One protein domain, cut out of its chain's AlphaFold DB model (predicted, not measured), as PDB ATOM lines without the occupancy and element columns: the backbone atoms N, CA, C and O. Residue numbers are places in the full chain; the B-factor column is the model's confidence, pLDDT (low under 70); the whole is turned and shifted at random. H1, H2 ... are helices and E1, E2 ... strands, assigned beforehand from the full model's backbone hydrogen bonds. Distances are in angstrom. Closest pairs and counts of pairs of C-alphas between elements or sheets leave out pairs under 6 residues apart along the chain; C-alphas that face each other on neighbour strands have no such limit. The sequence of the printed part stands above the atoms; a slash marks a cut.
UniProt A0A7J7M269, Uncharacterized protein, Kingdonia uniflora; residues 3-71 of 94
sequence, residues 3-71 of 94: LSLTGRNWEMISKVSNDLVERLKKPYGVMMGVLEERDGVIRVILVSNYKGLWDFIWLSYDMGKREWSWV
ATOM      1  N   LEU A   3     225.019 248.791 191.349       41.81
ATOM      2  CA  LEU A   3     225.118 248.784 189.892       41.81
ATOM      3  C   LEU A   3     225.194 250.229 189.390       41.81
ATOM      4  O   LEU A   3     224.470 251.094 189.886       41.81
ATOM      5  N   SER A   4     226.078 250.482 188.423       52.34
ATOM      6  CA  SER A   4     226.126 251.745 187.692       52.34
ATOM      7  C   SER A   4     224.740 252.072 187.138       52.34
ATOM      8  O   SER A   4     223.929 251.180 186.889       52.34
ATOM      9  N   LEU A   5     224.476 253.348 186.858       51.16
ATOM     10  CA  LEU A   5     223.225 253.774 186.207       51.16
ATOM     11  C   LEU A   5     222.960 253.046 184.876       51.16
ATOM     12  O   LEU A   5     221.822 252.934 184.437       51.16
ATOM     13  N   THR A   6     224.016 252.535 184.243       56.59
ATOM     14  CA  THR A   6     223.957 251.747 183.007       56.59
ATOM     15  C   THR A   6     223.789 250.244 183.237       56.59
ATOM     16  O   THR A   6     223.654 249.505 182.266       56.59
ATOM     17  N   GLY A   7     223.850 249.773 184.485       48.44
ATOM     18  CA  GLY A   7     223.766 248.362 184.863       48.44
ATOM     19  C   GLY A   7     224.942 247.500 184.393       48.44
ATOM     20  O   GLY A   7     224.896 246.283 184.530       48.44
ATOM     21  N   ARG A   8     225.986 248.105 183.813       49.34
ATOM     22  CA  ARG A   8     227.098 247.379 183.176       49.34
ATOM     23  C   ARG A   8     228.286 247.161 184.100       49.34
ATOM     24  O   ARG A   8     229.007 246.190 183.915       49.34
ATOM     25  N   ASN A   9     228.487 248.048 185.072       46.00
ATOM     26  CA  ASN A   9     229.632 247.999 185.972       46.00
ATOM     27  C   ASN A   9     229.170 248.108 187.422       46.00
ATOM     28  O   ASN A   9     228.237 248.843 187.735       46.00
ATOM     29  N   TRP A  10     229.850 247.402 188.319       53.75
ATOM     30  CA  TRP A  10     229.690 247.626 189.750       53.75
ATOM     31  C   TRP A  10     230.448 248.889 190.143       53.75
ATOM     32  O   TRP A  10     231.666 248.972 189.995       53.75
ATOM     33  N   GLU A  11     229.726 249.869 190.668       53.12
ATOM     34  CA  GLU A  11     230.295 251.096 191.200       53.12
ATOM     35  C   GLU A  11     230.303 251.045 192.728       53.12
ATOM     36  O   GLU A  11     229.364 250.605 193.408       53.12
ATOM     37  N   MET A  12     231.412 251.488 193.312       58.28
ATOM     38  CA  MET A  12     231.535 251.563 194.757       58.28
ATOM     39  C   MET A  12     230.783 252.788 195.269       58.28
ATOM     40  O   MET A  12     231.356 253.854 195.461       58.28
ATOM     41  N   ILE A  13     229.486 252.620 195.513       59.78
ATOM     42  CA  ILE A  13     228.685 253.630 196.200       59.78
ATOM     43  C   ILE A  13     229.028 253.560 197.689       59.78
ATOM     44  O   ILE A  13     228.745 252.563 198.360       59.78
ATOM     45  N   SER A  14     229.680 254.610 198.179       60.81
ATOM     46  CA  SER A  14     230.113 254.765 199.562       60.81
ATOM     47  C   SER A  14     229.656 256.123 200.083       60.81
ATOM     48  O   SER A  14     229.840 257.137 199.417       60.81
ATOM     49  N   LYS A  15     229.084 256.151 201.292       68.62
ATOM     50  CA  LYS A  15     228.841 257.399 202.039       68.62
ATOM     51  C   LYS A  15     230.059 257.836 202.862       68.62
ATOM     52  O   LYS A  15     230.039 258.913 203.445       68.62
ATOM     53  N   VAL A  16     231.094 256.995 202.943       68.69
ATOM     54  CA  VAL A  16     232.347 257.303 203.642       68.69
ATOM     55  C   VAL A  16     233.382 257.862 202.669       68.69
ATOM     56  O   VAL A  16     233.363 257.529 201.483       68.69
ATOM     57  N   SER A  17     234.275 258.712 203.182       76.19
ATOM     58  CA  SER A  17     235.285 259.429 202.396       76.19
ATOM     59  C   SER A  17     236.139 258.497 201.535       76.19
ATOM     60  O   SER A  17     236.528 257.420 201.995       76.19
ATOM     61  N   ASN A  18     236.520 258.958 200.344       70.81
ATOM     62  CA  ASN A  18     237.348 258.195 199.407       70.81
ATOM     63  C   ASN A  18     238.697 257.746 199.999       70.81
ATOM     64  O   ASN A  18     239.138 256.647 199.686       70.81
ATOM     65  N   ASP A  19     239.302 258.517 200.910       76.75
ATOM     66  CA  ASP A  19     240.538 258.112 201.605       76.75
ATOM     67  C   ASP A  19     240.349 256.815 202.409       76.75
ATOM     68  O   ASP A  19     241.112 255.859 202.274       76.75
ATOM     69  N   LEU A  20     239.263 256.724 203.185       70.00
ATOM     70  CA  LEU A  20     238.912 255.504 203.920       70.00
ATOM     71  C   LEU A  20     238.647 254.333 202.971       70.00
ATOM     72  O   LEU A  20     239.071 253.211 203.243       70.00
ATOM     73  N   VAL A  21     237.987 254.593 201.843       69.44
ATOM     74  CA  VAL A  21     237.747 253.583 200.809       69.44
ATOM     75  C   VAL A  21     239.067 253.058 200.234       69.44
ATOM     76  O   VAL A  21     239.243 251.846 200.125       69.44
ATOM     77  N   GLU A  22     240.015 253.929 199.901       69.44
ATOM     78  CA  GLU A  22     241.332 253.530 199.391       69.44
ATOM     79  C   GLU A  22     242.160 252.775 200.434       69.44
ATOM     80  O   GLU A  22     242.818 251.778 200.118       69.44
ATOM     81  N   ARG A  23     242.083 253.194 201.700       68.19
ATOM     82  CA  ARG A  23     242.734 252.505 202.821       68.19
ATOM     83  C   ARG A  23     242.142 251.129 203.098       68.19
ATOM     84  O   ARG A  23     242.874 250.290 203.609       68.19
ATOM     85  N   LEU A  24     240.878 250.884 202.750       66.19
ATOM     86  CA  LEU A  24     240.254 249.559 202.779       66.19
ATOM     87  C   LEU A  24     240.593 248.743 201.526       66.19
ATOM     88  O   LEU A  24     240.852 247.551 201.626       66.19
ATOM     89  N   LYS A  25     240.685 249.356 200.346       63.88
ATOM     90  CA  LYS A  25     241.105 248.636 199.132       63.88
ATOM     91  C   LYS A  25     242.525 248.071 199.241       63.88
ATOM     92  O   LYS A  25     242.760 246.955 198.809       63.88
ATOM     93  N   LYS A  26     243.468 248.801 199.849       63.62
ATOM     94  CA  LYS A  26     244.859 248.333 200.040       63.62
ATOM     95  C   LYS A  26     244.980 246.957 200.727       63.62
ATOM     96  O   LYS A  26     245.756 246.135 200.251       63.62
ATOM     97  N   PRO A  27     244.289 246.696 201.849       59.47
ATOM     98  CA  PRO A  27     244.331 245.394 202.492       59.47
ATOM     99  C   PRO A  27     243.459 244.324 201.826       59.47
ATOM    100  O   PRO A  27     243.768 243.142 201.986       59.47
ATOM    101  N   TYR A  28     242.383 244.718 201.134       61.81
ATOM    102  CA  TYR A  28     241.461 243.783 200.497       61.81
ATOM    103  C   TYR A  28     241.833 243.541 199.028       61.81
ATOM    104  O   TYR A  28     241.520 244.347 198.158       61.81
ATOM    105  N   GLY A  29     242.499 242.417 198.745       57.19
ATOM    106  CA  GLY A  29     243.067 242.126 197.420       57.19
ATOM    107  C   GLY A  29     242.037 241.770 196.341       57.19
ATOM    108  O   GLY A  29     242.301 241.954 195.156       57.19
ATOM    109  N   VAL A  30     240.862 241.275 196.739       58.75
ATOM    110  CA  VAL A  30     239.752 240.927 195.841       58.75
ATOM    111  C   VAL A  30     238.448 241.229 196.562       58.75
ATOM    112  O   VAL A  30     238.281 240.828 197.713       58.75
ATOM    113  N   MET A  31     237.530 241.917 195.887       64.69
ATOM    114  CA  MET A  31     236.134 242.026 196.299       64.69
ATOM    115  C   MET A  31     235.262 241.667 195.097       64.69
ATOM    116  O   MET A  31     235.325 242.347 194.074       64.69
ATOM    117  N   MET A  32     234.494 240.583 195.197       63.19
ATOM    118  CA  MET A  32     233.645 240.095 194.109       63.19
ATOM    119  C   MET A  32     232.220 239.906 194.612       63.19
ATOM    120  O   MET A  32     232.011 239.383 195.705       63.19
ATOM    121  N   GLY A  33     231.261 240.363 193.811       63.94
ATOM    122  CA  GLY A  33     229.838 240.147 194.019       63.94
ATOM    123  C   GLY A  33     229.275 239.335 192.863       63.94
ATOM    124  O   GLY A  33     229.430 239.756 191.717       63.94
ATOM    125  N   VAL A  34     228.621 238.209 193.142       64.81
ATOM    126  CA  VAL A  34     227.759 237.545 192.151       64.81
ATOM    127  C   VAL A  34     226.314 237.756 192.549       64.81
ATOM    128  O   VAL A  34     225.967 237.594 193.715       64.81
ATOM    129  N   LEU A  35     225.514 238.163 191.568       73.00
ATOM    130  CA  LEU A  35     224.091 238.433 191.678       73.00
ATOM    131  C   LEU A  35     223.364 237.455 190.757       73.00
ATOM    132  O   LEU A  35     223.630 237.442 189.558       73.00
ATOM    133  N   GLU A  36     222.453 236.665 191.307       75.06
ATOM    134  CA  GLU A  36     221.584 235.778 190.535       75.06
ATOM    135  C   GLU A  36     220.139 236.001 190.973       75.06
ATOM    136  O   GLU A  36     219.850 235.997 192.167       75.06
ATOM    137  N   GLU A  37     219.230 236.201 190.025       76.19
ATOM    138  CA  GLU A  37     217.791 236.226 190.285       76.19
ATOM    139  C   GLU A  37     217.180 234.926 189.770       76.19
ATOM    140  O   GLU A  37     217.419 234.528 188.631       76.19
ATOM    141  N   ARG A  38     216.438 234.236 190.637       76.56
ATOM    142  CA  ARG A  38     215.713 233.018 190.285       76.56
ATOM    143  C   ARG A  38     214.472 232.885 191.152       76.56
ATOM    144  O   ARG A  38     214.567 232.958 192.377       76.56
ATOM    145  N   ASP A  39     213.336 232.625 190.512       83.81
ATOM    146  CA  ASP A  39     212.041 232.413 191.165       83.81
ATOM    147  C   ASP A  39     211.641 233.586 192.089       83.81
ATOM    148  O   ASP A  39     211.083 233.383 193.167       83.81
ATOM    149  N   GLY A  40     211.961 234.830 191.699       81.38
ATOM    150  CA  GLY A  40     211.662 236.024 192.500       81.38
ATOM    151  C   GLY A  40     212.544 236.188 193.742       81.38
ATOM    152  O   GLY A  40     212.235 236.994 194.623       81.38
ATOM    153  N   VAL A  41     213.644 235.436 193.828       82.44
ATOM    154  CA  VAL A  41     214.650 235.556 194.881       82.44
ATOM    155  C   VAL A  41     215.974 235.985 194.266       82.44
ATOM    156  O   VAL A  41     216.537 235.301 193.412       82.44
ATOM    157  N   ILE A  42     216.501 237.109 194.744       79.25
ATOM    158  CA  ILE A  42     217.812 237.621 194.362       79.25
ATOM    159  C   ILE A  42     218.846 237.103 195.362       79.25
ATOM    160  O   ILE A  42     218.777 237.408 196.550       79.25
ATOM    161  N   ARG A  43     219.840 236.353 194.900       80.75
ATOM    162  CA  ARG A  43     220.956 235.862 195.711       80.75
ATOM    163  C   ARG A  43     222.203 236.681 195.422       80.75
ATOM    164  O   ARG A  43     222.529 236.938 194.266       80.75
ATOM    165  N   VAL A  44     222.895 237.080 196.483       79.12
ATOM    166  CA  VAL A  44     224.152 237.825 196.420       79.12
ATOM    167  C   VAL A  44     225.210 237.085 197.214       79.12
ATOM    168  O   VAL A  44     225.015 236.824 198.399       79.12
ATOM    169  N   ILE A  45     226.349 236.809 196.588       77.69
ATOM    170  CA  ILE A  45     227.544 236.331 197.289       77.69
ATOM    171  C   ILE A  45     228.586 237.434 197.229       77.69
ATOM    172  O   ILE A  45     229.001 237.822 196.140       77.69
ATOM    173  N   LEU A  46     229.001 237.930 198.391       76.94
ATOM    174  CA  LEU A  46     230.117 238.854 198.539       76.94
ATOM    175  C   LEU A  46     231.327 238.084 199.049       76.94
ATOM    176  O   LEU A  46     231.263 237.422 200.084       76.94
ATOM    177  N   VAL A  47     232.432 238.207 198.327       75.62
ATOM    178  CA  VAL A  47     233.713 237.593 198.673       75.62
ATOM    179  C   VAL A  47     234.725 238.695 198.908       75.62
ATOM    180  O   VAL A  47     234.834 239.601 198.081       75.62
ATOM    181  N   SER A  48     235.483 238.611 200.000       74.88
ATOM    182  CA  SER A  48     236.609 239.508 200.251       74.88
ATOM    183  C   SER A  48     237.862 238.741 200.670       74.88
ATOM    184  O   SER A  48     237.756 237.691 201.300       74.88
ATOM    185  N   ASN A  49     239.045 239.247 200.313       74.81
ATOM    186  CA  ASN A  49     240.321 238.689 200.763       74.81
ATOM    187  C   ASN A  49     241.151 239.722 201.518       74.81
ATOM    188  O   ASN A  49     241.622 240.665 200.891       74.81
ATOM    189  N   TYR A  50     241.401 239.516 202.808       72.50
ATOM    190  CA  TYR A  50     242.309 240.330 203.615       72.50
ATOM    191  C   TYR A  50     243.583 239.544 203.932       72.50
ATOM    192  O   TYR A  50     243.560 238.612 204.735       72.50
ATOM    193  N   LYS A  51     244.722 239.915 203.334       75.62
ATOM    194  CA  LYS A  51     246.029 239.265 203.588       75.62
ATOM    195  C   LYS A  51     245.986 237.723 203.507       75.62
ATOM    196  O   LYS A  51     246.616 237.039 204.311       75.62
ATOM    197  N   GLY A  52     245.231 237.163 202.559       69.25
ATOM    198  CA  GLY A  52     245.100 235.708 202.408       69.25
ATOM    199  C   GLY A  52     244.031 235.046 203.291       69.25
ATOM    200  O   GLY A  52     243.861 233.832 203.191       69.25
ATOM    201  N   LEU A  53     243.311 235.813 204.117       69.50
ATOM    202  CA  LEU A  53     242.084 235.383 204.788       69.50
ATOM    203  C   LEU A  53     240.887 235.730 203.908       69.50
ATOM    204  O   LEU A  53     240.771 236.869 203.459       69.50
ATOM    205  N   TRP A  54     240.027 234.752 203.650       73.06
ATOM    206  CA  TRP A  54     238.838 234.925 202.827       73.06
ATOM    207  C   TRP A  54     237.588 235.004 203.698       73.06
ATOM    208  O   TRP A  54     237.378 234.139 204.543       73.06
ATOM    209  N   ASP A  55     236.751 236.003 203.438       75.56
ATOM    210  CA  ASP A  55     235.446 236.170 204.072       75.56
ATOM    211  C   ASP A  55     234.341 236.080 203.018       75.56
ATOM    212  O   ASP A  55     234.441 236.688 201.944       75.56
ATOM    213  N   PHE A  56     233.275 235.347 203.347       76.56
ATOM    214  CA  PHE A  56     232.115 235.125 202.485       76.56
ATOM    215  C   PHE A  56     230.845 235.575 203.186       76.56
ATOM    216  O   PHE A  56     230.571 235.187 204.319       76.56
ATOM    217  N   ILE A  57     230.040 236.355 202.478       81.69
ATOM    218  CA  ILE A  57     228.710 236.759 202.915       81.69
ATOM    219  C   ILE A  57     227.729 236.335 201.830       81.69
ATOM    220  O   ILE A  57     227.842 236.781 200.690       81.69
ATOM    221  N   TRP A  58     226.762 235.493 202.188       83.25
ATOM    222  CA  TRP A  58     225.662 235.126 201.303       83.25
ATOM    223  C   TRP A  58     224.374 235.772 201.795       83.25
ATOM    224  O   TRP A  58     223.919 235.543 202.918       83.25
ATOM    225  N   LEU A  59     223.780 236.584 200.931       83.56
ATOM    226  CA  LEU A  59     222.518 237.263 201.166       83.56
ATOM    227  C   LEU A  59     221.476 236.778 200.162       83.56
ATOM    228  O   LEU A  59     221.788 236.465 199.015       83.56
ATOM    229  N   SER A  60     220.228 236.729 200.603       84.75
ATOM    230  CA  SER A  60     219.076 236.398 199.775       84.75
ATOM    231  C   SER A  60     217.996 237.446 199.989       84.75
ATOM    232  O   SER A  60     217.606 237.700 201.127       84.75
ATOM    233  N   TYR A  61     217.513 238.045 198.911       83.81
ATOM    234  CA  TYR A  61     216.413 238.993 198.912       83.81
ATOM    235  C   TYR A  61     215.191 238.363 198.263       83.81
ATOM    236  O   TYR A  61     215.205 238.043 197.077       83.81
ATOM    237  N   ASP A  62     214.139 238.187 199.049       84.88
ATOM    238  CA  ASP A  62     212.842 237.726 198.567       84.88
ATOM    239  C   ASP A  62     212.074 238.939 198.029       84.88
ATOM    240  O   ASP A  62     211.751 239.859 198.784       84.88
ATOM    241  N   MET A  63     211.795 238.975 196.723       81.50
ATOM    242  CA  MET A  63     211.091 240.103 196.106       81.50
ATOM    243  C   MET A  63     209.614 240.168 196.511       81.50
ATOM    244  O   MET A  63     209.042 241.261 196.535       81.50
ATOM    245  N   GLY A  64     209.002 239.028 196.844       86.56
ATOM    246  CA  GLY A  64     207.618 238.949 197.304       86.56
ATOM    247  C   GLY A  64     207.454 239.528 198.707       86.56
ATOM    248  O   GLY A  64     206.528 240.300 198.955       86.56
ATOM    249  N   LYS A  65     208.393 239.216 199.604       90.56
ATOM    250  CA  LYS A  65     208.426 239.739 200.982       90.56
ATOM    251  C   LYS A  65     209.114 241.096 201.095       90.56
ATOM    252  O   LYS A  65     208.873 241.818 202.052       90.56
ATOM    253  N   ARG A  66     209.931 241.461 200.102       85.62
ATOM    254  CA  ARG A  66     210.805 242.645 200.093       85.62
ATOM    255  C   ARG A  66     211.789 242.663 201.260       85.62
ATOM    256  O   ARG A  66     212.075 243.712 201.837       85.62
ATOM    257  N   GLU A  67     212.324 241.495 201.592       85.88
ATOM    258  CA  GLU A  67     213.161 241.297 202.771       85.88
ATOM    259  C   GLU A  67     214.490 240.639 202.418       85.88
ATOM    260  O   GLU A  67     214.558 239.712 201.609       85.88
ATOM    261  N   TRP A  68     215.550 241.118 203.070       86.56
ATOM    262  CA  TRP A  68     216.866 240.494 203.039       86.56
ATOM    263  C   TRP A  68     216.988 239.458 204.150       86.56
ATOM    264  O   TRP A  68     216.610 239.699 205.294       86.56
ATOM    265  N   SER A  69     217.603 238.331 203.820       86.56
ATOM    266  CA  SER A  69     217.939 237.260 204.748       86.56
ATOM    267  C   SER A  69     219.394 236.846 204.574       86.56
ATOM    268  O   SER A  69     219.941 236.843 203.467       86.56
ATOM    269  N   TRP A  70     220.026 236.512 205.696       85.38
ATOM    270  CA  TRP A  70     221.335 235.880 205.704       85.38
ATOM    271  C   TRP A  70     221.168 234.405 205.383       85.38
ATOM    272  O   TRP A  70     220.376 233.715 206.029       85.38
ATOM    273  N   VAL A  71     221.924 233.919 204.404       80.56
ATOM    274  CA  VAL A  71     221.990 232.489 204.118       80.56
ATOM    275  C   VAL A  71     223.207 231.944 204.856       80.56
ATOM    276  O   VAL A  71     224.324 232.391 204.582       80.56
TER     277      VAL A  71
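AT A GLANCE: This is residues 3 to 71 of the 94 residues of an uncharacterized protein of Kingdonia uniflora (UniProt A0A7J7M269). Three long strands, E1, E2 and E3, lie side by side in a twisted sheet, with short E4 beside one end of E3. At the other end of the sheet H1 stands before E1, and residues 14 to 20 stick out. The 69 printed residues hold H1 E1 E2 E3 E4 in chain order, mostly strand; the sheet, order E1 - E2 - E3 - E4, is antiparallel, and the whole is loose, radius of gyration of the C-alphas 14.2 A, spans 38 by 29 by 20 A.

HOW THE PARTS SIT: E1, residues 28 to 38, E2, 41 to 50, E3, 53 to 62, and E4, 67 to 70, form a meander, each strand the antiparallel neighbour of the one before. N 34 and O 45, 3.0 A, N 46 and O 57, 2.8 A, and N 60 and O 69, 2.9 A, are within hydrogen-bond range. H1, residues 18 to 25, with every O i to N i+4 pair within range, is only just not on the sheet, with 4 pairs of C-alphas within 10 A.

IN THESE COORDINATES: E1 spans 29.7 A, E2 29.4 A, E3 30.0 A. C-alpha 18 begins H1 at (237.348, 258.195, 199.407); C-alpha 70 ends E4 at (221.335, 235.880, 205.704).

THE WHOLE: The printed part has no cut, and its four links are tight. Residues 3 to 16, 21 to 34 and 52 to 53 have pLDDT under 70.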